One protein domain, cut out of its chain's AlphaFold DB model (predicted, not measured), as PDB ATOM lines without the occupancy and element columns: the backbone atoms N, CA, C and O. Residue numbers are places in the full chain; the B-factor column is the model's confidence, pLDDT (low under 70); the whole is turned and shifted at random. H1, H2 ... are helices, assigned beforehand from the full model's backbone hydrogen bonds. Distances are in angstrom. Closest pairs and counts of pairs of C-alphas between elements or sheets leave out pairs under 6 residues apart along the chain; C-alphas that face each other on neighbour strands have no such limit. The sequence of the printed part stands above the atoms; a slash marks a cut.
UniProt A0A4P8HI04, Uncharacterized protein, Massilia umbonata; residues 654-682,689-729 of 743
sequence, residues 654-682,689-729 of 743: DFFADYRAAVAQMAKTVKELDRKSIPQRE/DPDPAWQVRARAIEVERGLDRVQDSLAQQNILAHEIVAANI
ATOM      1  N   ASP A 654      50.177  11.783  31.788       91.44
ATOM      2  CA  ASP A 654      50.740  10.437  31.757       91.44
ATOM      3  C   ASP A 654      50.394   9.632  33.015       91.44
ATOM      4  O   ASP A 654      50.012   8.471  32.894       91.44
ATOM      5  N   PHE A 655      50.402  10.261  34.195       93.19
ATOM      6  CA  PHE A 655      49.938   9.627  35.432       93.19
ATOM      7  C   PHE A 655      48.490   9.138  35.314       93.19
ATOM      8  O   PHE A 655      48.182   7.995  35.638       93.19
ATOM      9  N   PHE A 656      47.586   9.992  34.825       91.50
ATOM     10  CA  PHE A 656      46.161   9.657  34.720       91.50
ATOM     11  C   PHE A 656      45.891   8.584  33.660       91.50
ATOM     12  O   PHE A 656      44.993   7.755  33.833       91.50
ATOM     13  N   ALA A 657      46.663   8.578  32.570       90.69
ATOM     14  CA  ALA A 657      46.598   7.529  31.559       90.69
ATOM     15  C   ALA A 657      47.012   6.167  32.142       90.69
ATOM     16  O   ALA A 657      46.248   5.204  32.031       90.69
ATOM     17  N   ASP A 658      48.154   6.117  32.827       90.56
ATOM     18  CA  ASP A 658      48.682   4.887  33.417       90.56
ATOM     19  C   ASP A 658      47.807   4.411  34.591       90.56
ATOM     20  O   ASP A 658      47.542   3.216  34.718       90.56
ATOM     21  N   TYR A 659      47.236   5.332  35.378       90.06
ATOM     22  CA  TYR A 659      46.240   5.019  36.408       90.06
ATOM     23  C   TYR A 659      45.001   4.329  35.821       90.06
ATOM     24  O   TYR A 659      44.575   3.285  36.314       90.06
ATOM     25  N   ARG A 660      44.415   4.873  34.742       89.69
ATOM     26  CA  ARG A 660      43.251   4.250  34.084       89.69
ATOM     27  C   ARG A 660      43.579   2.868  33.528       89.69
ATOM     28  O   ARG A 660      42.756   1.963  33.662       89.69
ATOM     29  N   ALA A 661      44.756   2.710  32.924       88.94
ATOM     30  CA  ALA A 661      45.213   1.424  32.413       88.94
ATOM     31  C   ALA A 661      45.364   0.395  33.545       88.94
ATOM     32  O   ALA A 661      44.834  -0.712  33.437       88.94
ATOM     33  N   ALA A 662      45.992   0.783  34.659       88.31
ATOM     34  CA  ALA A 662      46.174  -0.078  35.823       88.31
ATOM     35  C   ALA A 662      44.836  -0.497  36.456       88.31
ATOM     36  O   ALA A 662      44.635  -1.676  36.744       88.31
ATOM     37  N   VAL A 663      43.880   0.428  36.608       87.31
ATOM     38  CA  VAL A 663      42.533   0.108  37.118       87.31
ATOM     39  C   VAL A 663      41.796  -0.859  36.186       87.31
ATOM     40  O   VAL A 663      41.208  -1.834  36.653       87.31
ATOM     41  N   ALA A 664      41.852  -0.638  34.868       86.38
ATOM     42  CA  ALA A 664      41.228  -1.537  33.896       86.38
ATOM     43  C   ALA A 664      41.831  -2.952  33.955       86.38
ATOM     44  O   ALA A 664      41.105  -3.948  33.902       86.38
ATOM     45  N   GLN A 665      43.152  -3.043  34.121       86.06
ATOM     46  CA  GLN A 665      43.860  -4.314  34.220       86.06
ATOM     47  C   GLN A 665      43.587  -5.038  35.549       86.06
ATOM     48  O   GLN A 665      43.383  -6.256  35.561       86.06
ATOM     49  N   MET A 666      43.489  -4.302  36.660       87.56
ATOM     50  CA  MET A 666      43.046  -4.836  37.950       87.56
ATOM     51  C   MET A 666      41.633  -5.422  37.843       87.56
ATOM     52  O   MET A 666      41.413  -6.576  38.210       87.56
ATOM     53  N   ALA A 667      40.684  -4.669  37.278       83.75
ATOM     54  CA  ALA A 667      39.304  -5.121  37.107       83.75
ATOM     55  C   ALA A 667      39.210  -6.385  36.234       83.75
ATOM     56  O   ALA A 667      38.457  -7.312  36.551       83.75
ATOM     57  N   LYS A 668      40.013  -6.468  35.164       84.75
ATOM     58  CA  LYS A 668      40.130  -7.677  34.335       84.75
ATOM     59  C   LYS A 668      40.636  -8.872  35.149       84.75
ATOM     60  O   LYS A 668      40.040  -9.945  35.080       84.75
ATOM     61  N   THR A 669      41.684  -8.671  35.947       82.00
ATOM     62  CA  THR A 669      42.282  -9.714  36.798       82.00
ATOM     63  C   THR A 669      41.275 -10.238  37.822       82.00
ATOM     64  O   THR A 669      41.083 -11.447  37.933       82.00
ATOM     65  N   VAL A 670      40.562  -9.340  38.509       81.38
ATOM     66  CA  VAL A 670      39.487  -9.701  39.446       81.38
ATOM     67  C   VAL A 670      38.403 -10.518  38.741       81.38
ATOM     68  O   VAL A 670      38.043 -11.593  39.204       81.38
ATOM     69  N   LYS A 671      37.926 -10.077  37.574       81.88
ATOM     70  CA  LYS A 671      36.892 -10.804  36.820       81.88
ATOM     71  C   LYS A 671      37.327 -12.219  36.416       81.88
ATOM     72  O   LYS A 671      36.498 -13.129  36.366       81.88
ATOM     73  N   GLU A 672      38.602 -12.415  36.101       78.56
ATOM     74  CA  GLU A 672      39.145 -13.738  35.778       78.56
ATOM     75  C   GLU A 672      39.273 -14.645  37.007       78.56
ATOM     76  O   GLU A 672      38.983 -15.840  36.891       78.56
ATOM     77  N   LEU A 673      39.633 -14.088  38.170       74.69
ATOM     78  CA  LEU A 673      39.601 -14.795  39.455       74.69
ATOM     79  C   LEU A 673      38.169 -15.247  39.791       74.69
ATOM     80  O   LEU A 673      37.947 -16.411  40.122       74.69
ATOM     81  N   ASP A 674      37.179 -14.372  39.598       74.56
ATOM     82  CA  ASP A 674      35.762 -14.642  39.881       74.56
ATOM     83  C   ASP A 674      35.201 -15.779  39.030       74.56
ATOM     84  O   ASP A 674      34.491 -16.658  39.522       74.56
ATOM     85  N   ARG A 675      35.552 -15.795  37.739       73.00
ATOM     86  CA  ARG A 675      35.112 -16.827  36.791       73.00
ATOM     87  C   ARG A 675      35.644 -18.221  37.146       73.00
ATOM     88  O   ARG A 675      35.069 -19.212  36.701       73.00
ATOM     89  N   LYS A 676      36.734 -18.309  37.913       67.25
ATOM     90  CA  LYS A 676      37.485 -19.542  38.197       67.25
ATOM     91  C   LYS A 676      37.340 -20.036  39.647       67.25
ATOM     92  O   LYS A 676      38.216 -20.734  40.146       67.25
ATOM     93  N   SER A 677      36.181 -19.786  40.267       55.78
ATOM     94  CA  SER A 677      35.694 -20.360  41.541       55.78
ATOM     95  C   SER A 677      36.399 -19.910  42.835       55.78
ATOM     96  O   SER A 677      37.251 -20.609  43.374       55.78
ATOM     97  N   ILE A 678      35.914 -18.800  43.408       54.97
ATOM     98  CA  ILE A 678      35.978 -18.499  44.852       54.97
ATOM     99  C   ILE A 678      34.531 -18.212  45.314       54.97
ATOM    100  O   ILE A 678      33.902 -17.318  44.740       54.97
ATOM    101  N   PRO A 679      33.953 -18.961  46.277       46.09
ATOM    102  CA  PRO A 679      32.577 -18.755  46.732       46.09
ATOM    103  C   PRO A 679      32.377 -17.369  47.347       46.09
ATOM    104  O   PRO A 679      33.242 -16.838  48.041       46.09
ATOM    105  N   GLN A 680      31.206 -16.802  47.075       53.09
ATOM    106  CA  GLN A 680      30.834 -15.422  47.351       53.09
ATOM    107  C   GLN A 680      30.740 -15.104  48.851       53.09
ATOM    108  O   GLN A 680      30.107 -15.826  49.618       53.09
ATOM    109  N   ARG A 681      31.240 -13.926  49.232       38.69
ATOM    110  CA  ARG A 681      30.591 -13.100  50.252       38.69
ATOM    111  C   ARG A 681      29.751 -12.101  49.466       38.69
ATOM    112  O   ARG A 681      30.319 -11.347  48.677       38.69
ATOM    113  N   GLU A 682      28.425 -12.163  49.593       37.47
ATOM    114  CA  GLU A 682      27.541 -11.180  48.960       37.47
ATOM    115  C   GLU A 682      28.026  -9.782  49.329       37.47
ATOM    116  O   GLU A 682      28.149  -9.430  50.503       37.47
ATOM    117  N   ASP A 689      23.335   6.136  46.532       48.25
ATOM    118  CA  ASP A 689      22.877   7.355  47.172       48.25
ATOM    119  C   ASP A 689      23.342   8.543  46.298       48.25
ATOM    120  O   ASP A 689      24.489   8.544  45.826       48.25
ATOM    121  N   PRO A 690      22.453   9.502  45.973       54.81
ATOM    122  CA  PRO A 690      22.755  10.624  45.084       54.81
ATOM    123  C   PRO A 690      23.871  11.551  45.592       54.81
ATOM    124  O   PRO A 690      24.298  12.421  44.831       54.81
ATOM    125  N   ASP A 691      24.355  11.380  46.829       64.69
ATOM    126  CA  ASP A 691      25.446  12.178  47.389       64.69
ATOM    127  C   ASP A 691      26.757  12.038  46.562       64.69
ATOM    128  O   ASP A 691      27.295  10.935  46.389       64.69
ATOM    129  N   PRO A 692      27.322  13.151  46.059       60.97
ATOM    130  CA  PRO A 692      28.612  13.212  45.369       60.97
ATOM    131  C   PRO A 692      29.773  12.491  46.066       60.97
ATOM    132  O   PRO A 692      30.640  11.929  45.384       60.97
ATOM    133  N   ALA A 693      29.781  12.445  47.402       62.66
ATOM    134  CA  ALA A 693      30.770  11.690  48.160       62.66
ATOM    135  C   ALA A 693      30.741  10.197  47.831       62.66
ATOM    136  O   ALA A 693      31.799   9.568  47.814       62.66
ATOM    137  N   TRP A 694      29.581   9.613  47.511       58.84
ATOM    138  CA  TRP A 694      29.511   8.217  47.084       58.84
ATOM    139  C   TRP A 694      30.156   7.993  45.729       58.84
ATOM    140  O   TRP A 694      30.761   6.947  45.545       58.84
ATOM    141  N   GLN A 695      30.120   8.949  44.800       67.12
ATOM    142  CA  GLN A 695      30.807   8.788  43.514       67.12
ATOM    143  C   GLN A 695      32.330   8.780  43.692       67.12
ATOM    144  O   GLN A 695      33.028   7.936  43.123       67.12
ATOM    145  N   VAL A 696      32.843   9.688  44.527       69.75
ATOM    146  CA  VAL A 696      34.273   9.785  44.849       69.75
ATOM    147  C   VAL A 696      34.726   8.552  45.634       69.75
ATOM    148  O   VAL A 696      35.713   7.902  45.281       69.75
ATOM    149  N   ARG A 697      33.963   8.187  46.669       69.56
ATOM    150  CA  ARG A 697      34.265   7.072  47.564       69.56
ATOM    151  C   ARG A 697      34.078   5.717  46.890       69.56
ATOM    152  O   ARG A 697      34.896   4.836  47.115       69.56
ATOM    153  N   ALA A 698      33.062   5.526  46.049       68.62
ATOM    154  CA  ALA A 698      32.831   4.257  45.352       68.62
ATOM    155  C   ALA A 698      34.022   3.883  44.474       68.62
ATOM    156  O   ALA A 698      34.440   2.731  44.496       68.62
ATOM    157  N   ARG A 699      34.618   4.856  43.771       70.19
ATOM    158  CA  ARG A 699      35.798   4.607  42.936       70.19
ATOM    159  C   ARG A 699      37.025   4.228  43.766       70.19
ATOM    160  O   ARG A 699      37.750   3.315  43.382       70.19
ATOM    161  N   ALA A 700      37.249   4.896  44.899       70.19
ATOM    162  CA  ALA A 700      38.331   4.541  45.820       70.19
ATOM    163  C   ALA A 700      38.107   3.147  46.439       70.19
ATOM    164  O   ALA A 700      38.996   2.302  46.401       70.19
ATOM    165  N   ILE A 701      36.889   2.867  46.914       70.56
ATOM    166  CA  ILE A 701      36.491   1.569  47.475       70.56
ATOM    167  C   ILE A 701      36.619   0.446  46.442       70.56
ATOM    168  O   ILE A 701      37.050  -0.647  46.795       70.56
ATOM    169  N   GLU A 702      36.220   0.670  45.190       75.12
ATOM    170  CA  GLU A 702      36.332  -0.322  44.115       75.12
ATOM    171  C   GLU A 702      37.792  -0.722  43.890       75.12
ATOM    172  O   GLU A 702      38.099  -1.913  43.800       75.12
ATOM    173  N   VAL A 703      38.692   0.265  43.867       77.06
ATOM    174  CA  VAL A 703      40.133   0.039  43.749       77.06
ATOM    175  C   VAL A 703      40.667  -0.731  44.954       77.06
ATOM    176  O   VAL A 703      41.264  -1.789  44.770       77.06
ATOM    177  N   GLU A 704      40.408  -0.272  46.180       76.38
ATOM    178  CA  GLU A 704      40.905  -0.938  47.391       76.38
ATOM    179  C   GLU A 704      40.358  -2.368  47.532       76.38
ATOM    180  O   GLU A 704      41.119  -3.302  47.772       76.38
ATOM    181  N   ARG A 705      39.061  -2.590  47.279       77.50
ATOM    182  CA  ARG A 705      38.463  -3.938  47.305       77.50
ATOM    183  C   ARG A 705      39.031  -4.845  46.219       77.50
ATOM    184  O   ARG A 705      39.219  -6.035  46.463       77.50
ATOM    185  N   GLY A 706      39.273  -4.314  45.020       77.75
ATOM    186  CA  GLY A 706      39.904  -5.065  43.935       77.75
ATOM    187  C   GLY A 706      41.320  -5.502  44.307       77.75
ATOM    188  O   GLY A 706      41.687  -6.659  44.093       77.75
ATOM    189  N   LEU A 707      42.080  -4.604  44.935       79.06
ATOM    190  CA  LEU A 707      43.423  -4.874  45.443       79.06
ATOM    191  C   LEU A 707      43.428  -5.920  46.559       79.06
ATOM    192  O   LEU A 707      44.186  -6.886  46.472       79.06
ATOM    193  N   ASP A 708      42.567  -5.765  47.565       80.25
ATOM    194  CA  ASP A 708      42.440  -6.713  48.678       80.25
ATOM    195  C   ASP A 708      42.049  -8.100  48.162       80.25
ATOM    196  O   ASP A 708      42.637  -9.101  48.553       80.25
ATOM    197  N   ARG A 709      41.142  -8.170  47.182       75.44
ATOM    198  CA  ARG A 709      40.732  -9.440  46.579       75.44
ATOM    199  C   ARG A 709      41.867 -10.159  45.861       75.44
ATOM    200  O   ARG A 709      41.970 -11.386  45.945       75.44
ATOM    201  N   VAL A 710      42.710  -9.421  45.143       76.62
ATOM    202  CA  VAL A 710      43.895 -10.000  44.500       76.62
ATOM    203  C   VAL A 710      44.891 -10.468  45.562       76.62
ATOM    204  O   VAL A 710      45.425 -11.569  45.441       76.62
ATOM    205  N   GLN A 711      45.098  -9.692  46.629       76.25
ATOM    206  CA  GLN A 711      45.986 -10.068  47.731       76.25
ATOM    207  C   GLN A 711      45.500 -11.308  48.491       76.25
ATOM    208  O   GLN A 711      46.289 -12.230  48.688       76.25
ATOM    209  N   ASP A 712      44.217 -11.383  48.842       74.81
ATOM    210  CA  ASP A 712      43.607 -12.548  49.493       74.81
ATOM    211  C   ASP A 712      43.733 -13.801  48.617       74.81
ATOM    212  O   ASP A 712      44.082 -14.880  49.101       74.81
ATOM    213  N   SER A 713      43.514 -13.657  47.304       70.31
ATOM    214  CA  SER A 713      43.641 -14.762  46.345       70.31
ATOM    215  C   SER A 713      45.084 -15.270  46.227       70.31
ATOM    216  O   SER A 713      45.301 -16.475  46.104       70.31
ATOM    217  N   LEU A 714      46.075 -14.373  46.291       69.38
ATOM    218  CA  LEU A 714      47.498 -14.730  46.328       69.38
ATOM    219  C   LEU A 714      47.886 -15.385  47.664       69.38
ATOM    220  O   LEU A 714      48.621 -16.370  47.681       69.38
ATOM    221  N   ALA A 715      47.370 -14.878  48.786       66.19
ATOM    222  CA  ALA A 715      47.656 -15.403  50.121       66.19
ATOM    223  C   ALA A 715      47.107 -16.825  50.335       66.19
ATOM    224  O   ALA A 715      47.707 -17.614  51.063       66.19
ATOM    225  N   GLN A 716      46.008 -17.183  49.665       65.81
ATOM    226  CA  GLN A 716      45.411 -18.522  49.718       65.81
ATOM    227  C   GLN A 716      46.194 -19.605  48.940       65.81
ATOM    228  O   GLN A 716      45.730 -20.741  48.866       65.81
ATOM    229  N   GLN A 717      47.378 -19.294  48.383       54.12
ATOM    230  CA  GLN A 717      48.284 -20.240  47.698       54.12
ATOM    231  C   GLN A 717      47.624 -21.082  46.592       54.12
ATOM    232  O   GLN A 717      48.032 -22.210  46.307       54.12
ATOM    233  N   ASN A 718      46.602 -20.545  45.930       57.41
ATOM    234  CA  ASN A 718      45.976 -21.242  44.818       57.41
ATOM    235  C   ASN A 718      46.866 -21.060  43.574       57.41
ATOM    236  O   ASN A 718      47.048 -19.934  43.109       57.41
ATOM    237  N   ILE A 719      47.439 -22.144  43.035       58.72
ATOM    238  CA  ILE A 719      48.338 -22.114  41.857       58.72
ATOM    239  C   ILE A 719      47.688 -21.336  40.699       58.72
ATOM    240  O   ILE A 719      48.327 -20.508  40.058       58.72
ATOM    241  N   LEU A 720      46.374 -21.503  40.529       57.25
ATOM    242  CA  LEU A 720      45.552 -20.779  39.560       57.25
ATOM    243  C   LEU A 720      45.514 -19.261  39.784       57.25
ATOM    244  O   LEU A 720      45.519 -18.514  38.810       57.25
ATOM    245  N   ALA A 721      45.485 -18.787  41.031       57.19
ATOM    246  CA  ALA A 721      45.523 -17.355  41.323       57.19
ATOM    247  C   ALA A 721      46.895 -16.769  40.971       57.19
ATOM    248  O   ALA A 721      46.956 -15.727  40.326       57.19
ATOM    249  N   HIS A 722      47.984 -17.473  41.297       62.22
ATOM    250  CA  HIS A 722      49.330 -17.079  40.870       62.22
ATOM    251  C   HIS A 722      49.480 -17.067  39.345       62.22
ATOM    252  O   HIS A 722      50.068 -16.129  38.822       62.22
ATOM    253  N   GLU A 723      48.919 -18.041  38.623       62.25
ATOM    254  CA  GLU A 723      48.955 -18.082  37.154       62.25
ATOM    255  C   GLU A 723      48.132 -16.959  36.508       62.25
ATOM    256  O   GLU A 723      48.601 -16.320  35.572       62.25
ATOM    257  N   ILE A 724      46.922 -16.683  37.003       63.03
ATOM    258  CA  ILE A 724      46.057 -15.605  36.484       63.03
ATOM    259  C   ILE A 724      46.674 -14.240  36.768       63.03
ATOM    260  O   ILE A 724      46.667 -13.365  35.902       63.03
ATOM    261  N   VAL A 725      47.210 -14.062  37.975       64.25
ATOM    262  CA  VAL A 725      47.896 -12.835  38.362       64.25
ATOM    263  C   VAL A 725      49.181 -12.688  37.551       64.25
ATOM    264  O   VAL A 725      49.373 -11.637  36.970       64.25
ATOM    265  N   ALA A 726      50.007 -13.722  37.382       66.69
ATOM    266  CA  ALA A 726      51.219 -13.654  36.555       66.69
ATOM    267  C   ALA A 726      50.940 -13.482  35.048       66.69
ATOM    268  O   ALA A 726      51.752 -12.895  34.344       66.69
ATOM    269  N   ALA A 727      49.806 -13.977  34.539       63.78
ATOM    270  CA  ALA A 727      49.408 -13.807  33.140       63.78
ATOM    271  C   ALA A 727      48.833 -12.413  32.840       63.78
ATOM    272  O   ALA A 727      48.843 -11.977  31.688       63.78
ATOM    273  N   ASN A 728      48.304 -11.724  33.857       62.25
ATOM    274  CA  ASN A 728      47.702 -10.397  33.717       62.25
ATOM    275  C   ASN A 728      48.538  -9.271  34.346       62.25
ATOM    276  O   ASN A 728      48.331  -8.109  34.003       62.25
ATOM    277  N   ILE A 729      49.478  -9.568  35.232       63.47
ATOM    278  CA  ILE A 729      50.508  -8.632  35.679       63.47
ATOM    279  C   ILE A 729      51.646  -8.710  34.670       63.47
ATOM    280  O   ILE A 729      52.121  -9.794  34.340       63.47
TER     281      ILE A 729
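AT A GLANCE: This is residues 654 to 682 and 689 to 729 of the 743 residues of an uncharacterized protein of Massilia umbonata (UniProt A0A4P8HI04). Two long helices, H1 and H2, make a V, meeting along their later parts, and short H3 folds back at its closed end to pack on both; residues 654 to 661 and 689 to 698 stick out. The 70 printed residues are all helix in class, with H1, H2, H3 in order and no named strand; only just loose, close to compact (radius of gyration of the C-alphas 13.7 A), they span 40 by 34 by 18 A.

HOW THE PARTS SIT: Start at H1, residues 654 to 675: its residues 663 to 673 alone touch H2, residues 692 to 715, the same way at a steep tilt of 57 degrees, closest at C-alphas 670 and 706, 6.5 A. H3, residues 719 to 728, touches residues 665 to 673 of H1 alone, opposite ways at a shallow tilt of 31 degrees, closest at C-alphas 669 and 728, 6.3 A. It touches residues 710 to 714 of H2 alone, closest at C-alphas 713 and 721, 6.0 A. Each O i to N i+4 pair is within hydrogen-bond range in H1 and H3, 19 of 20 in H2.

IN THESE COORDINATES: Find C-alpha 654 at (50.740, 10.437, 31.757); H1 runs 31.8 A from there. H2 runs 34.7 A, and H3 14.3 A to C-alpha 728 at (47.702, -10.397, 33.717).

THE WHOLE: Look for the cut: residues 683 to 688 are not printed, and C-alphas 682 and 689 are 19.2 A apart. The link H2 to H3 is tight. The pLDDT is under 70 at residues 676 to 682, 689 to 698 and 714 to 729.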